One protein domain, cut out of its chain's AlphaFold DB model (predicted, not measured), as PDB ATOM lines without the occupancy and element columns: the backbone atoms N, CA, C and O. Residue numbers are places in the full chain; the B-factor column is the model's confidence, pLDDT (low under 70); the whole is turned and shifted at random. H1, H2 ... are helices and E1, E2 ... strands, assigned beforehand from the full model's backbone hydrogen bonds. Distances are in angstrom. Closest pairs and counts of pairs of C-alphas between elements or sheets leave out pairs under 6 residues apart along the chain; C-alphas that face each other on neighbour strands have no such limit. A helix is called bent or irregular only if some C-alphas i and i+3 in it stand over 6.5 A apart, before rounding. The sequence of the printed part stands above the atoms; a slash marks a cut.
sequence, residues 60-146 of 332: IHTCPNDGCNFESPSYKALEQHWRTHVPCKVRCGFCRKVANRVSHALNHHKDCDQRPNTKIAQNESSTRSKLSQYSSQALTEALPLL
ATOM      1  N   ILE A  60     119.797 134.230 168.241       85.62
ATOM      2  CA  ILE A  60     120.426 135.546 168.151       85.62
ATOM      3  C   ILE A  60     121.239 135.561 166.853       85.62
ATOM      4  O   ILE A  60     122.139 134.742 166.664       85.62
ATOM      5  N   HIS A  61     120.905 136.465 165.939       86.81
ATOM      6  CA  HIS A  61     121.643 136.661 164.703       86.81
ATOM      7  C   HIS A  61     122.760 137.685 164.917       86.81
ATOM      8  O   HIS A  61     122.494 138.836 165.264       86.81
ATOM      9  N   THR A  62     124.000 137.272 164.671       92.12
ATOM     10  CA  THR A  62     125.201 138.110 164.781       92.12
ATOM     11  C   THR A  62     125.552 138.745 163.435       92.12
ATOM     12  O   THR A  62     125.376 138.131 162.378       92.12
ATOM     13  N   CYS A  63     126.093 139.960 163.454       94.69
ATOM     14  CA  CYS A  63     126.565 140.632 162.248       94.69
ATOM     15  C   CYS A  63     127.759 139.904 161.593       94.69
ATOM     16  O   CYS A  63     128.719 139.584 162.290       94.69
ATOM     17  N   PRO A  64     127.755 139.684 160.260       92.00
ATOM     18  CA  PRO A  64     128.893 139.090 159.551       92.00
ATOM     19  C   PRO A  64     130.148 139.950 159.466       92.00
ATOM     20  O   PRO A  64     131.188 139.456 159.041       92.00
ATOM     21  N   ASN A  65     130.042 141.250 159.733       93.44
ATOM     22  CA  ASN A  65     131.125 142.177 159.453       93.44
ATOM     23  C   ASN A  65     132.188 142.069 160.547       93.44
ATOM     24  O   ASN A  65     131.871 142.233 161.726       93.44
ATOM     25  N   ASP A  66     133.445 141.875 160.152       93.75
ATOM     26  CA  ASP A  66     134.562 141.785 161.091       93.75
ATOM     27  C   ASP A  66     134.618 143.022 162.004       93.75
ATOM     28  O   ASP A  66     134.598 144.169 161.551       93.75
ATOM     29  N   GLY A  67     134.657 142.781 163.317       94.19
ATOM     30  CA  GLY A  67     134.678 143.830 164.341       94.19
ATOM     31  C   GLY A  67     133.319 144.463 164.661       94.19
ATOM     32  O   GLY A  67     133.271 145.423 165.428       94.19
ATOM     33  N   CYS A  68     132.212 143.959 164.104       95.56
ATOM     34  CA  CYS A  68     130.873 144.408 164.469       95.56
ATOM     35  C   CYS A  68     130.215 143.464 165.487       95.56
ATOM     36  O   CYS A  68     129.889 142.329 165.161       95.56
ATOM     37  N   ASN A  69     129.938 143.972 166.690       96.50
ATOM     38  CA  ASN A  69     129.305 143.213 167.780       96.50
ATOM     39  C   ASN A  69     127.769 143.326 167.782       96.50
ATOM     40  O   ASN A  69     127.138 143.202 168.828       96.50
ATOM     41  N   PHE A  70     127.154 143.670 166.647       96.38
ATOM     42  CA  PHE A  70     125.702 143.802 166.591       96.38
ATOM     43  C   PHE A  70     125.042 142.426 166.572       96.38
ATOM     44  O   PHE A  70     125.365 141.580 165.736       96.38
ATOM     45  N   GLU A  71     124.071 142.254 167.459       95.19
ATOM     46  CA  GLU A  71     123.318 141.026 167.649       95.19
ATOM     47  C   GLU A  71     121.828 141.351 167.742       95.19
ATOM     48  O   GLU A  71     121.433 142.352 168.340       95.19
ATOM     49  N   SER A  72     120.983 140.534 167.119       93.25
ATOM     50  CA  SER A  72     119.537 140.747 167.133       93.25
ATOM     51  C   SER A  72     118.774 139.426 167.049       93.25
ATOM     52  O   SER A  72     119.106 138.593 166.205       93.25
ATOM     53  N   PRO A  73     117.692 139.239 167.828       86.44
ATOM     54  CA  PRO A  73     116.809 138.079 167.686       86.44
ATOM     55  C   PRO A  73     115.980 138.127 166.393       86.44
ATOM     56  O   PRO A  73     115.394 137.133 165.983       86.44
ATOM     57  N   SER A  74     115.901 139.295 165.744       86.19
ATOM     58  CA  SER A  74     115.164 139.501 164.501       86.19
ATOM     59  C   SER A  74     116.117 139.630 163.321       86.19
ATOM     60  O   SER A  74     116.927 140.564 163.260       86.19
ATOM     61  N   TYR A  75     115.960 138.746 162.336       83.75
ATOM     62  CA  TYR A  75     116.677 138.837 161.066       83.75
ATOM     63  C   TYR A  75     116.396 140.150 160.330       83.75
ATOM     64  O   TYR A  75     117.309 140.728 159.756       83.75
ATOM     65  N   LYS A  76     115.161 140.676 160.383       86.81
ATOM     66  CA  LYS A  76     114.832 141.968 159.753       86.81
ATOM     67  C   LYS A  76     115.668 143.110 160.334       86.81
ATOM     68  O   LYS A  76     116.123 143.979 159.595       86.81
ATOM     69  N   ALA A  77     115.888 143.097 161.649       91.25
ATOM     70  CA  ALA A  77     116.749 144.074 162.304       91.25
ATOM     71  C   ALA A  77     118.229 143.853 161.951       91.25
ATOM     72  O   ALA A  77     118.930 144.831 161.691       91.25
ATOM     73  N   LEU A  78     118.689 142.598 161.833       92.12
ATOM     74  CA  LEU A  78     120.026 142.300 161.307       92.12
ATOM     75  C   LEU A  78     120.195 142.791 159.859       92.12
ATOM     76  O   LEU A  78     121.211 143.393 159.533       92.12
ATOM     77  N   GLU A  79     119.209 142.583 158.992       90.25
ATOM     78  CA  GLU A  79     119.244 143.034 157.601       90.25
ATOM     79  C   GLU A  79     119.294 144.561 157.511       90.25
ATOM     80  O   GLU A  79     120.096 145.128 156.763       90.25
ATOM     81  N   GLN A  80     118.481 145.249 158.314       93.00
ATOM     82  CA  GLN A  80     118.528 146.702 158.413       93.00
ATOM     83  C   GLN A  80     119.894 147.188 158.911       93.00
ATOM     84  O   GLN A  80     120.432 148.151 158.359       93.00
ATOM     85  N   HIS A  81     120.468 146.511 159.905       95.81
ATOM     86  CA  HIS A  81     121.808 146.789 160.403       95.81
ATOM     87  C   HIS A  81     122.881 146.545 159.329       95.81
ATOM     88  O   HIS A  81     123.752 147.392 159.136       95.81
ATOM     89  N   TRP A  82     122.802 145.452 158.567       94.62
ATOM     90  CA  TRP A  82     123.782 145.094 157.537       94.62
ATOM     91  C   TRP A  82     123.951 146.175 156.465       94.62
ATOM     92  O   TRP A  82     125.056 146.425 155.984       94.62
ATOM     93  N   ARG A  83     122.884 146.922 156.159       95.19
ATOM     94  CA  ARG A  83     122.926 148.085 155.249       95.19
ATOM     95  C   ARG A  83     123.899 149.185 155.701       95.19
ATOM     96  O   ARG A  83     124.208 150.087 154.918       95.19
ATOM     97  N   THR A  84     124.359 149.169 156.952       96.69
ATOM     98  CA  THR A  84     125.396 150.081 157.464       96.69
ATOM     99  C   THR A  84     126.812 149.675 157.065       96.69
ATOM    100  O   THR A  84     127.675 150.551 156.988       96.69
ATOM    101  N   HIS A  85     127.028 148.404 156.723       95.44
ATOM    102  CA  HIS A  85     128.320 147.866 156.290       95.44
ATOM    103  C   HIS A  85     128.466 147.834 154.775       95.44
ATOM    104  O   HIS A  85     129.569 148.009 154.272       95.44
ATOM    105  N   VAL A  86     127.362 147.667 154.037       94.56
ATOM    106  CA  VAL A  86     127.403 147.581 152.570       94.56
ATOM    107  C   VAL A  86     127.829 148.928 151.964       94.56
ATOM    108  O   VAL A  86     127.065 149.907 152.048       94.56
ATOM    109  N   PRO A  87     129.016 149.005 151.329       94.44
ATOM    110  CA  PRO A  87     129.451 150.217 150.665       94.44
ATOM    111  C   PRO A  87     128.593 150.459 149.421       94.44
ATOM    112  O   PRO A  87     128.240 149.540 148.686       94.44
ATOM    113  N   CYS A  88     128.272 151.719 149.158       94.25
ATOM    114  CA  CYS A  88     127.692 152.132 147.886       94.25
ATOM    115  C   CYS A  88     128.347 153.431 147.418       94.25
ATOM    116  O   CYS A  88     128.969 154.128 148.208       94.25
ATOM    117  N   LYS A  89     128.219 153.775 146.137       95.00
ATOM    118  CA  LYS A  89     128.667 155.070 145.592       95.00
ATOM    119  C   LYS A  89     127.535 155.729 144.810       95.00
ATOM    120  O   LYS A  89     127.701 156.120 143.660       95.00
ATOM    121  N   VAL A  90     126.351 155.790 145.418       94.06
ATOM    122  CA  VAL A  90     125.156 156.336 144.764       94.06
ATOM    123  C   VAL A  90     125.055 157.826 145.040       94.06
ATOM    124  O   VAL A  90     125.138 158.270 146.186       94.06
ATOM    125  N   ARG A  91     124.883 158.603 143.973       94.12
ATOM    126  CA  ARG A  91     124.634 160.040 144.047       94.12
ATOM    127  C   ARG A  91     123.126 160.282 144.110       94.12
ATOM    128  O   ARG A  91     122.397 159.773 143.266       94.12
ATOM    129  N   CYS A  92     122.681 161.058 145.093       90.19
ATOM    130  CA  CYS A  92     121.290 161.492 145.215       90.19
ATOM    131  C   CYS A  92     120.894 162.369 144.015       90.19
ATOM    132  O   CYS A  92     121.638 163.299 143.676       90.19
ATOM    133  N   GLY A  93     119.743 162.099 143.390       85.25
ATOM    134  CA  GLY A  93     119.251 162.867 142.243       85.25
ATOM    135  C   GLY A  93     118.850 164.297 142.607       85.25
ATOM    136  O   GLY A  93     118.993 165.197 141.782       85.25
ATOM    137  N   PHE A  94     118.452 164.533 143.860       84.81
ATOM    138  CA  PHE A  94     118.022 165.845 144.353       84.81
ATOM    139  C   PHE A  94     119.174 166.779 144.719       84.81
ATOM    140  O   PHE A  94     119.322 167.860 144.157       84.81
ATOM    141  N   CYS A  95     119.995 166.384 145.697       89.12
ATOM    142  CA  CYS A  95     121.006 167.270 146.276       89.12
ATOM    143  C   CYS A  95     122.435 166.961 145.809       89.12
ATOM    144  O   CYS A  95     123.380 167.587 146.286       89.12
ATOM    145  N   ARG A  96     122.609 165.980 144.908       89.44
ATOM    146  CA  ARG A  96     123.900 165.524 144.358       89.44
ATOM    147  C   ARG A  96     124.922 165.035 145.394       89.44
ATOM    148  O   ARG A  96     126.067 164.763 145.029       89.44
ATOM    149  N   LYS A  97     124.533 164.861 146.663       94.12
ATOM    150  CA  LYS A  97     125.383 164.229 147.680       94.12
ATOM    151  C   LYS A  97     125.633 162.768 147.317       94.12
ATOM    152  O   LYS A  97     124.727 162.068 146.863       94.12
ATOM    153  N   VAL A  98     126.868 162.319 147.513       95.38
ATOM    154  CA  VAL A  98     127.264 160.923 147.307       95.38
ATOM    155  C   VAL A  98     127.119 160.181 148.630       95.38
ATOM    156  O   VAL A  98     127.741 160.547 149.627       95.38
ATOM    157  N   ALA A  99     126.279 159.151 148.647       95.50
ATOM    158  CA  ALA A  99     126.136 158.253 149.780       95.50
ATOM    159  C   ALA A  99     127.143 157.105 149.652       95.50
ATOM    160  O   ALA A  99     127.124 156.365 148.668       95.50
ATOM    161  N   ASN A 100     127.991 156.954 150.674       96.62
ATOM    162  CA  ASN A 100     129.034 155.923 150.729       96.62
ATOM    163  C   ASN A 100     128.537 154.563 151.263       96.62
ATOM    164  O   ASN A 100     129.269 153.577 151.232       96.62
ATOM    165  N   ARG A 101     127.313 154.509 151.802       96.50
ATOM    166  CA  ARG A 101     126.711 153.328 152.443       96.50
ATOM    167  C   ARG A 101     125.241 153.212 152.068       96.50
ATOM    168  O   ARG A 101     124.557 154.236 151.986       96.50
ATOM    169  N   VAL A 102     124.739 151.984 151.910       94.56
ATOM    170  CA  VAL A 102     123.347 151.747 151.479       94.56
ATOM    171  C   VAL A 102     122.340 152.332 152.471       94.56
ATOM    172  O   VAL A 102     121.387 152.989 152.063       94.56
ATOM    173  N   SER A 103     122.567 152.158 153.773       95.62
ATOM    174  CA  SER A 103     121.751 152.774 154.834       95.62
ATOM    175  C   SER A 103     121.632 154.292 154.671       95.62
ATOM    176  O   SER A 103     120.528 154.830 154.726       95.62
ATOM    177  N   HIS A 104     122.749 154.974 154.397       95.25
ATOM    178  CA  HIS A 104     122.759 156.413 154.161       95.25
ATOM    179  C   HIS A 104     122.000 156.764 152.877       95.25
ATOM    180  O   HIS A 104     121.184 157.672 152.909       95.25
ATOM    181  N   ALA A 105     122.178 156.017 151.784       94.38
ATOM    182  CA  ALA A 105     121.443 156.249 150.537       94.38
ATOM    183  C   ALA A 105     119.918 156.075 150.697       94.38
ATOM    184  O   ALA A 105     119.140 156.844 150.135       94.38
ATOM    185  N   LEU A 106     119.475 155.080 151.473       92.00
ATOM    186  CA  LEU A 106     118.053 154.809 151.707       92.00
ATOM    187  C   LEU A 106     117.402 155.827 152.650       92.00
ATOM    188  O   LEU A 106     116.259 156.219 152.418       92.00
ATOM    189  N   ASN A 107     118.109 156.247 153.701       93.12
ATOM    190  CA  ASN A 107     117.589 157.216 154.666       93.12
ATOM    191  C   ASN A 107     117.666 158.647 154.131       93.12
ATOM    192  O   ASN A 107     116.714 159.400 154.291       93.12
ATOM    193  N   HIS A 108     118.734 158.986 153.403       92.56
ATOM    194  CA  HIS A 108     118.932 160.322 152.854       92.56
ATOM    195  C   HIS A 108     117.773 160.775 151.965       92.56
ATOM    196  O   HIS A 108     117.381 161.932 152.045       92.56
ATOM    197  N   HIS A 109     117.197 159.887 151.147       83.88
ATOM    198  CA  HIS A 109     116.048 160.260 150.317       83.88
ATOM    199  C   HIS A 109     114.839 160.696 151.152       83.88
ATOM    200  O   HIS A 109     114.167 161.636 150.752       83.88
ATOM    201  N   LYS A 110     114.589 160.088 152.323       87.31
ATOM    202  CA  LYS A 110     113.468 160.483 153.197       87.31
ATOM    203  C   LYS A 110     113.626 161.915 153.701       87.31
ATOM    204  O   LYS A 110     112.664 162.671 153.696       87.31
ATOM    205  N   ASP A 111     114.847 162.281 154.082       88.19
ATOM    206  CA  ASP A 111     115.159 163.622 154.585       88.19
ATOM    207  C   ASP A 111     115.280 164.644 153.443       88.19
ATOM    208  O   ASP A 111     115.034 165.836 153.617       88.19
ATOM    209  N   CYS A 112     115.699 164.192 152.258       86.94
ATOM    210  CA  CYS A 112     115.907 165.056 151.103       86.94
ATOM    211  C   CYS A 112     114.599 165.404 150.384       86.94
ATOM    212  O   CYS A 112     114.504 166.508 149.853       86.94
ATOM    213  N   ASP A 113     113.614 164.503 150.390       80.38
ATOM    214  CA  ASP A 113     112.292 164.705 149.777       80.38
ATOM    215  C   ASP A 113     111.475 165.793 150.496       80.38
ATOM    216  O   ASP A 113     110.680 166.500 149.888       80.38
ATOM    217  N   GLN A 114     111.744 166.023 151.784       83.81
ATOM    218  CA  GLN A 114     111.099 167.092 152.555       83.81
ATOM    219  C   GLN A 114     111.578 168.504 152.182       83.81
ATOM    220  O   GLN A 114     111.088 169.492 152.732       83.81
ATOM    221  N   ARG A 115     112.548 168.643 151.269       80.19
ATOM    222  CA  ARG A 115     113.016 169.962 150.840       80.19
ATOM    223  C   ARG A 115     111.993 170.594 149.892       80.19
ATOM    224  O   ARG A 115     111.653 169.994 148.873       80.19
ATOM    225  N   PRO A 116     111.524 171.821 150.171       79.00
ATOM    226  CA  PRO A 116     110.612 172.502 149.265       79.00
ATOM    227  C   PRO A 116     111.287 172.717 147.898       79.00
ATOM    228  O   PRO A 116     112.452 173.111 147.833       79.00
ATOM    229  N   ASN A 117     110.532 172.482 146.817       73.56
ATOM    230  CA  ASN A 117     110.887 172.676 145.396       73.56
ATOM    231  C   ASN A 117     111.673 171.573 144.660       73.56
ATOM    232  O   ASN A 117     112.080 171.790 143.517       73.56
ATOM    233  N   THR A 118     111.835 170.372 145.213       67.81
ATOM    234  CA  THR A 118     112.431 169.248 144.467       67.81
ATOM    235  C   THR A 118     111.369 168.300 143.911       67.81
ATOM    236  O   THR A 118     110.740 167.558 144.652       67.81
ATOM    237  N   LYS A 119     111.162 168.299 142.586       74.38
ATOM    238  CA  LYS A 119     110.334 167.279 141.918       74.38
ATOM    239  C   LYS A 119     111.105 165.960 141.846       74.38
ATOM    240  O   LYS A 119     112.230 165.937 141.348       74.38
ATOM    241  N   ILE A 120     110.488 164.874 142.311       66.38
ATOM    242  CA  ILE A 120     111.038 163.514 142.237       66.38
ATOM    243  C   ILE A 120     111.197 163.111 140.770       66.38
ATOM    244  O   ILE A 120     110.222 163.045 140.021       66.38
ATOM    245  N   ALA A 121     112.429 162.820 140.348       72.50
ATOM    246  CA  ALA A 121     112.653 162.164 139.068       72.50
ATOM    247  C   ALA A 121     112.100 160.731 139.149       72.50
ATOM    248  O   ALA A 121     112.441 159.988 140.071       72.50
ATOM    249  N   GLN A 122     111.288 160.310 138.172       76.25
ATOM    250  CA  GLN A 122     110.648 158.979 138.152       76.25
ATOM    251  C   GLN A 122     111.639 157.802 138.304       76.25
ATOM    252  O   GLN A 122     111.255 156.713 138.722       76.25
ATOM    253  N   ASN A 123     112.926 158.029 138.035       82.38
ATOM    254  CA  ASN A 123     113.983 157.018 138.083       82.38
ATOM    255  C   ASN A 123     114.463 156.675 139.511       82.38
ATOM    256  O   ASN A 123     115.183 155.687 139.706       82.38
ATOM    257  N   GLU A 124     114.098 157.462 140.528       80.19
ATOM    258  CA  GLU A 124     114.590 157.240 141.893       80.19
ATOM    259  C   GLU A 124     113.962 156.022 142.578       80.19
ATOM    260  O   GLU A 124     114.656 155.291 143.290       80.19
ATOM    261  N   SER A 125     112.686 155.732 142.308       81.62
ATOM    262  CA  SER A 125     112.005 154.541 142.832       81.62
ATOM    263  C   SER A 125     112.707 153.253 142.378       81.62
ATOM    264  O   SER A 125     112.999 152.380 143.196       81.62
ATOM    265  N   SER A 126     113.086 153.181 141.095       88.06
ATOM    266  CA  SER A 126     113.861 152.071 140.527       88.06
ATOM    267  C   SER A 126     115.229 151.932 141.200       88.06
ATOM    268  O   SER A 126     115.642 150.829 141.562       88.06
ATOM    269  N   THR A 127     115.918 153.051 141.432       85.75
ATOM    270  CA  THR A 127     117.234 153.062 142.092       85.75
ATOM    271  C   THR A 127     117.142 152.562 143.536       85.75
ATOM    272  O   THR A 127     117.989 151.784 143.979       85.75
ATOM    273  N   ARG A 128     116.081 152.935 144.260       84.19
ATOM    274  CA  ARG A 128     115.825 152.479 145.632       84.19
ATOM    275  C   ARG A 128     115.568 150.975 145.704       84.19
ATOM    276  O   ARG A 128     116.154 150.312 146.559       84.19
ATOM    277  N   SER A 129     114.742 150.436 144.808       87.25
ATOM    278  CA  SER A 129     114.487 148.991 144.741       87.25
ATOM    279  C   SER A 129     115.769 148.211 144.447       87.25
ATOM    280  O   SER A 129     116.069 147.252 145.156       87.25
ATOM    281  N   LYS A 130     116.589 148.685 143.496       90.12
ATOM    282  CA  LYS A 130     117.898 148.089 143.174       90.12
ATOM    283  C   LYS A 130     118.859 148.106 144.364       90.12
ATOM    284  O   LYS A 130     119.503 147.101 144.636       90.12
ATOM    285  N   LEU A 131     118.936 149.217 145.101       86.88
ATOM    286  CA  LEU A 131     119.782 149.324 146.297       86.88
ATOM    287  C   LEU A 131     119.331 148.397 147.427       86.88
ATOM    288  O   LEU A 131     120.167 147.777 148.084       86.88
ATOM    289  N   SER A 132     118.017 148.296 147.651       85.88
ATOM    290  CA  SER A 132     117.469 147.368 148.639       85.88
ATOM    291  C   SER A 132     117.822 145.929 148.268       85.88
ATOM    292  O   SER A 132     118.413 145.231 149.087       85.88
ATOM    293  N   GLN A 133     117.553 145.531 147.021       90.25
ATOM    294  CA  GLN A 133     117.864 144.199 146.502       90.25
ATOM    295  C   GLN A 133     119.362 143.882 146.599       90.25
ATOM    296  O   GLN A 133     119.724 142.820 147.098       90.25
ATOM    297  N   TYR A 134     120.228 144.829 146.221       89.69
ATOM    298  CA  TYR A 134     121.681 144.698 146.345       89.69
ATOM    299  C   TYR A 134     122.119 144.440 147.793       89.69
ATOM    300  O   TYR A 134     122.925 143.549 148.042       89.69
ATOM    301  N   SER A 135     121.562 145.166 148.770       86.38
ATOM    302  CA  SER A 135     121.917 144.950 150.179       86.38
ATOM    303  C   SER A 135     121.456 143.599 150.729       86.38
ATOM    304  O   SER A 135     122.203 142.962 151.471       86.38
ATOM    305  N   SER A 136     120.260 143.144 150.344       80.94
ATOM    306  CA  SER A 136     119.728 141.838 150.744       80.94
ATOM    307  C   SER A 136     120.518 140.696 150.094       80.94
ATOM    308  O   SER A 136     120.797 139.685 150.743       80.94
ATOM    309  N   GLN A 137     120.944 140.871 148.840       88.69
ATOM    310  CA  GLN A 137     121.821 139.932 148.144       88.69
ATOM    311  C   GLN A 137     123.204 139.863 148.807       88.69
ATOM    312  O   GLN A 137     123.648 138.773 149.149       88.69
ATOM    313  N   ALA A 138     123.833 141.007 149.091       86.12
ATOM    314  CA  ALA A 138     125.133 141.057 149.765       86.12
ATOM    315  C   ALA A 138     125.103 140.396 151.156       86.12
ATOM    316  O   ALA A 138     126.061 139.735 151.549       86.12
ATOM    317  N   LEU A 139     124.002 140.542 151.904       82.88
ATOM    318  CA  LEU A 139     123.812 139.814 153.165       82.88
ATOM    319  C   LEU A 139     123.727 138.304 152.932       82.88
ATOM    320  O   LEU A 139     124.373 137.527 153.631       82.88
ATOM    321  N   THR A 140     122.937 137.893 151.940       81.62
ATOM    322  CA  THR A 140     122.747 136.480 151.589       81.62
ATOM    323  C   THR A 140     124.065 135.825 151.172       81.62
ATOM    324  O   THR A 140     124.301 134.675 151.524       81.62
ATOM    325  N   GLU A 141     124.948 136.552 150.486       85.50
ATOM    326  CA  GLU A 141     126.287 136.082 150.111       85.50
ATOM    327  C   GLU A 141     127.252 136.012 151.311       85.50
ATOM    328  O   GLU A 141     128.096 135.117 151.373       85.50
ATOM    329  N   ALA A 142     127.107 136.904 152.296       81.69
ATOM    330  CA  ALA A 142     127.958 136.933 153.487       81.69
ATOM    331  C   ALA A 142     127.613 135.837 154.516       81.69
ATOM    332  O   ALA A 142     128.509 135.294 155.165       81.69
ATOM    333  N   LEU A 143     126.335 135.476 154.668       78.38
ATOM    334  CA  LEU A 143     125.883 134.522 155.695       78.38
ATOM    335  C   LEU A 143     126.525 133.117 155.592       78.38
ATOM    336  O   LEU A 143     126.988 132.609 156.617       78.38
ATOM    337  N   PRO A 144     126.634 132.473 154.409       75.75
ATOM    338  CA  PRO A 144     127.292 131.172 154.275       75.75
ATOM    339  C   PRO A 144     128.771 131.184 154.669       75.75
ATOM    340  O   PRO A 144     129.309 130.146 155.061       75.75
ATOM    341  N   LEU A 145     129.444 132.336 154.571       72.62
ATOM    342  CA  LEU A 145     130.849 132.466 154.957       72.62
ATOM    343  C   LEU A 145     131.028 132.363 156.477       72.62
ATOM    344  O   LEU A 145     132.039 131.819 156.917       72.62
ATOM    345  N   LEU A 146     130.029 132.782 157.262       60.12
ATOM    346  CA  LEU A 146     130.011 132.626 158.721       60.12
ATOM    347  C   LEU A 146     129.642 131.213 159.172       60.12
ATOM    348  O   LEU A 146     130.120 130.744 160.200       60.12
TER     349      LEU A 146
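What this domain is: This is residues 60 to 146 of the 332 residues of the protein "C2H2-type domain-containing protein" of Fusarium mangiferae (UniProt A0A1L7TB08). A two-stranded hairpin, E1 and E2, turns back into the helix H2, which packs on it with residues 102 to 108, and the long helix H3 folds back along H2 and reaches past it to the short helix H1. H3 makes most of the length of this rod, and residues 60 to 74, with no named element, form a loop at one end, tied by a short antiparallel pairing of residues 61 to 62 with residues 71 to 72. The printed part has 87 residues with three named helices and two named strands, in the order H1, E1, E2, H2, H3; the sheet, E1 - E2, is antiparallel, and the class is mostly helix. The whole is only just loose, close to compact, with a radius of gyration of the C-alphas of 14.5 A and spans of 45 by 20 by 19 A.

How they stand to each other: E1, residues 87 to 91, and E2, residues 98 to 101, are antiparallel neighbours and a hairpin, their directions at 159 degrees; N 88 and O 100 are 3.0 A apart and N 99 and O 90 are 2.9 A apart, both within hydrogen-bond range. H2, residues 102 to 113, comes closest to E1 at the C-alphas of Cys 88 and Val 102, 5.7 A apart. H2 touches H3, residues 123 to 146, with residues 102 to 106 alone; the closest C-alphas, of Val 102 and Leu 131, are 6.7 A apart. The two form a helical hairpin, at a shallow tilt of 23 degrees, opposite ways. E1 and H3 are near each other, with 6 pairs of C-alphas within 10 A, while E2 and H3 are apart. H1, residues 75 to 82, touches residues 135 to 139 of H3, with the C-alphas of Trp 82 and Leu 139 closest at 6.9 A; their lines are about perpendicular, at 77 degrees. H1 and H2 are close but not clearly touching, the C-alphas of Gln 80 and Ser 103 being 7.8 A apart. In H1 every O i to N i+4 pair is within hydrogen-bond range; in H2 6 of 8 are, and in H3 17 of 20.

Where its parts are: E1 measures 12.8 A from C-alpha 87 at (129.451, 150.217, 150.665), and E2 9.2 A. H2 is 17.1 A long and H1 10.1 A, from C-alpha 75 at (116.677, 138.837, 161.066). H3 measures 35.7 A and ends with C-alpha 146 at (130.011, 132.626, 158.721); it is only just irregular, C-alphas 141 and 144 being 6.52 A apart.

The domain as a whole: The two C-alphas farthest apart, of Asn 117 and Leu 146, are 46.3 A apart. The printed part has no cut and no long link; H1 to E1 and E2 to H2 are tight. The mean pLDDT of the printed part is 87.7, with residues 118, 120 and 146 under 70.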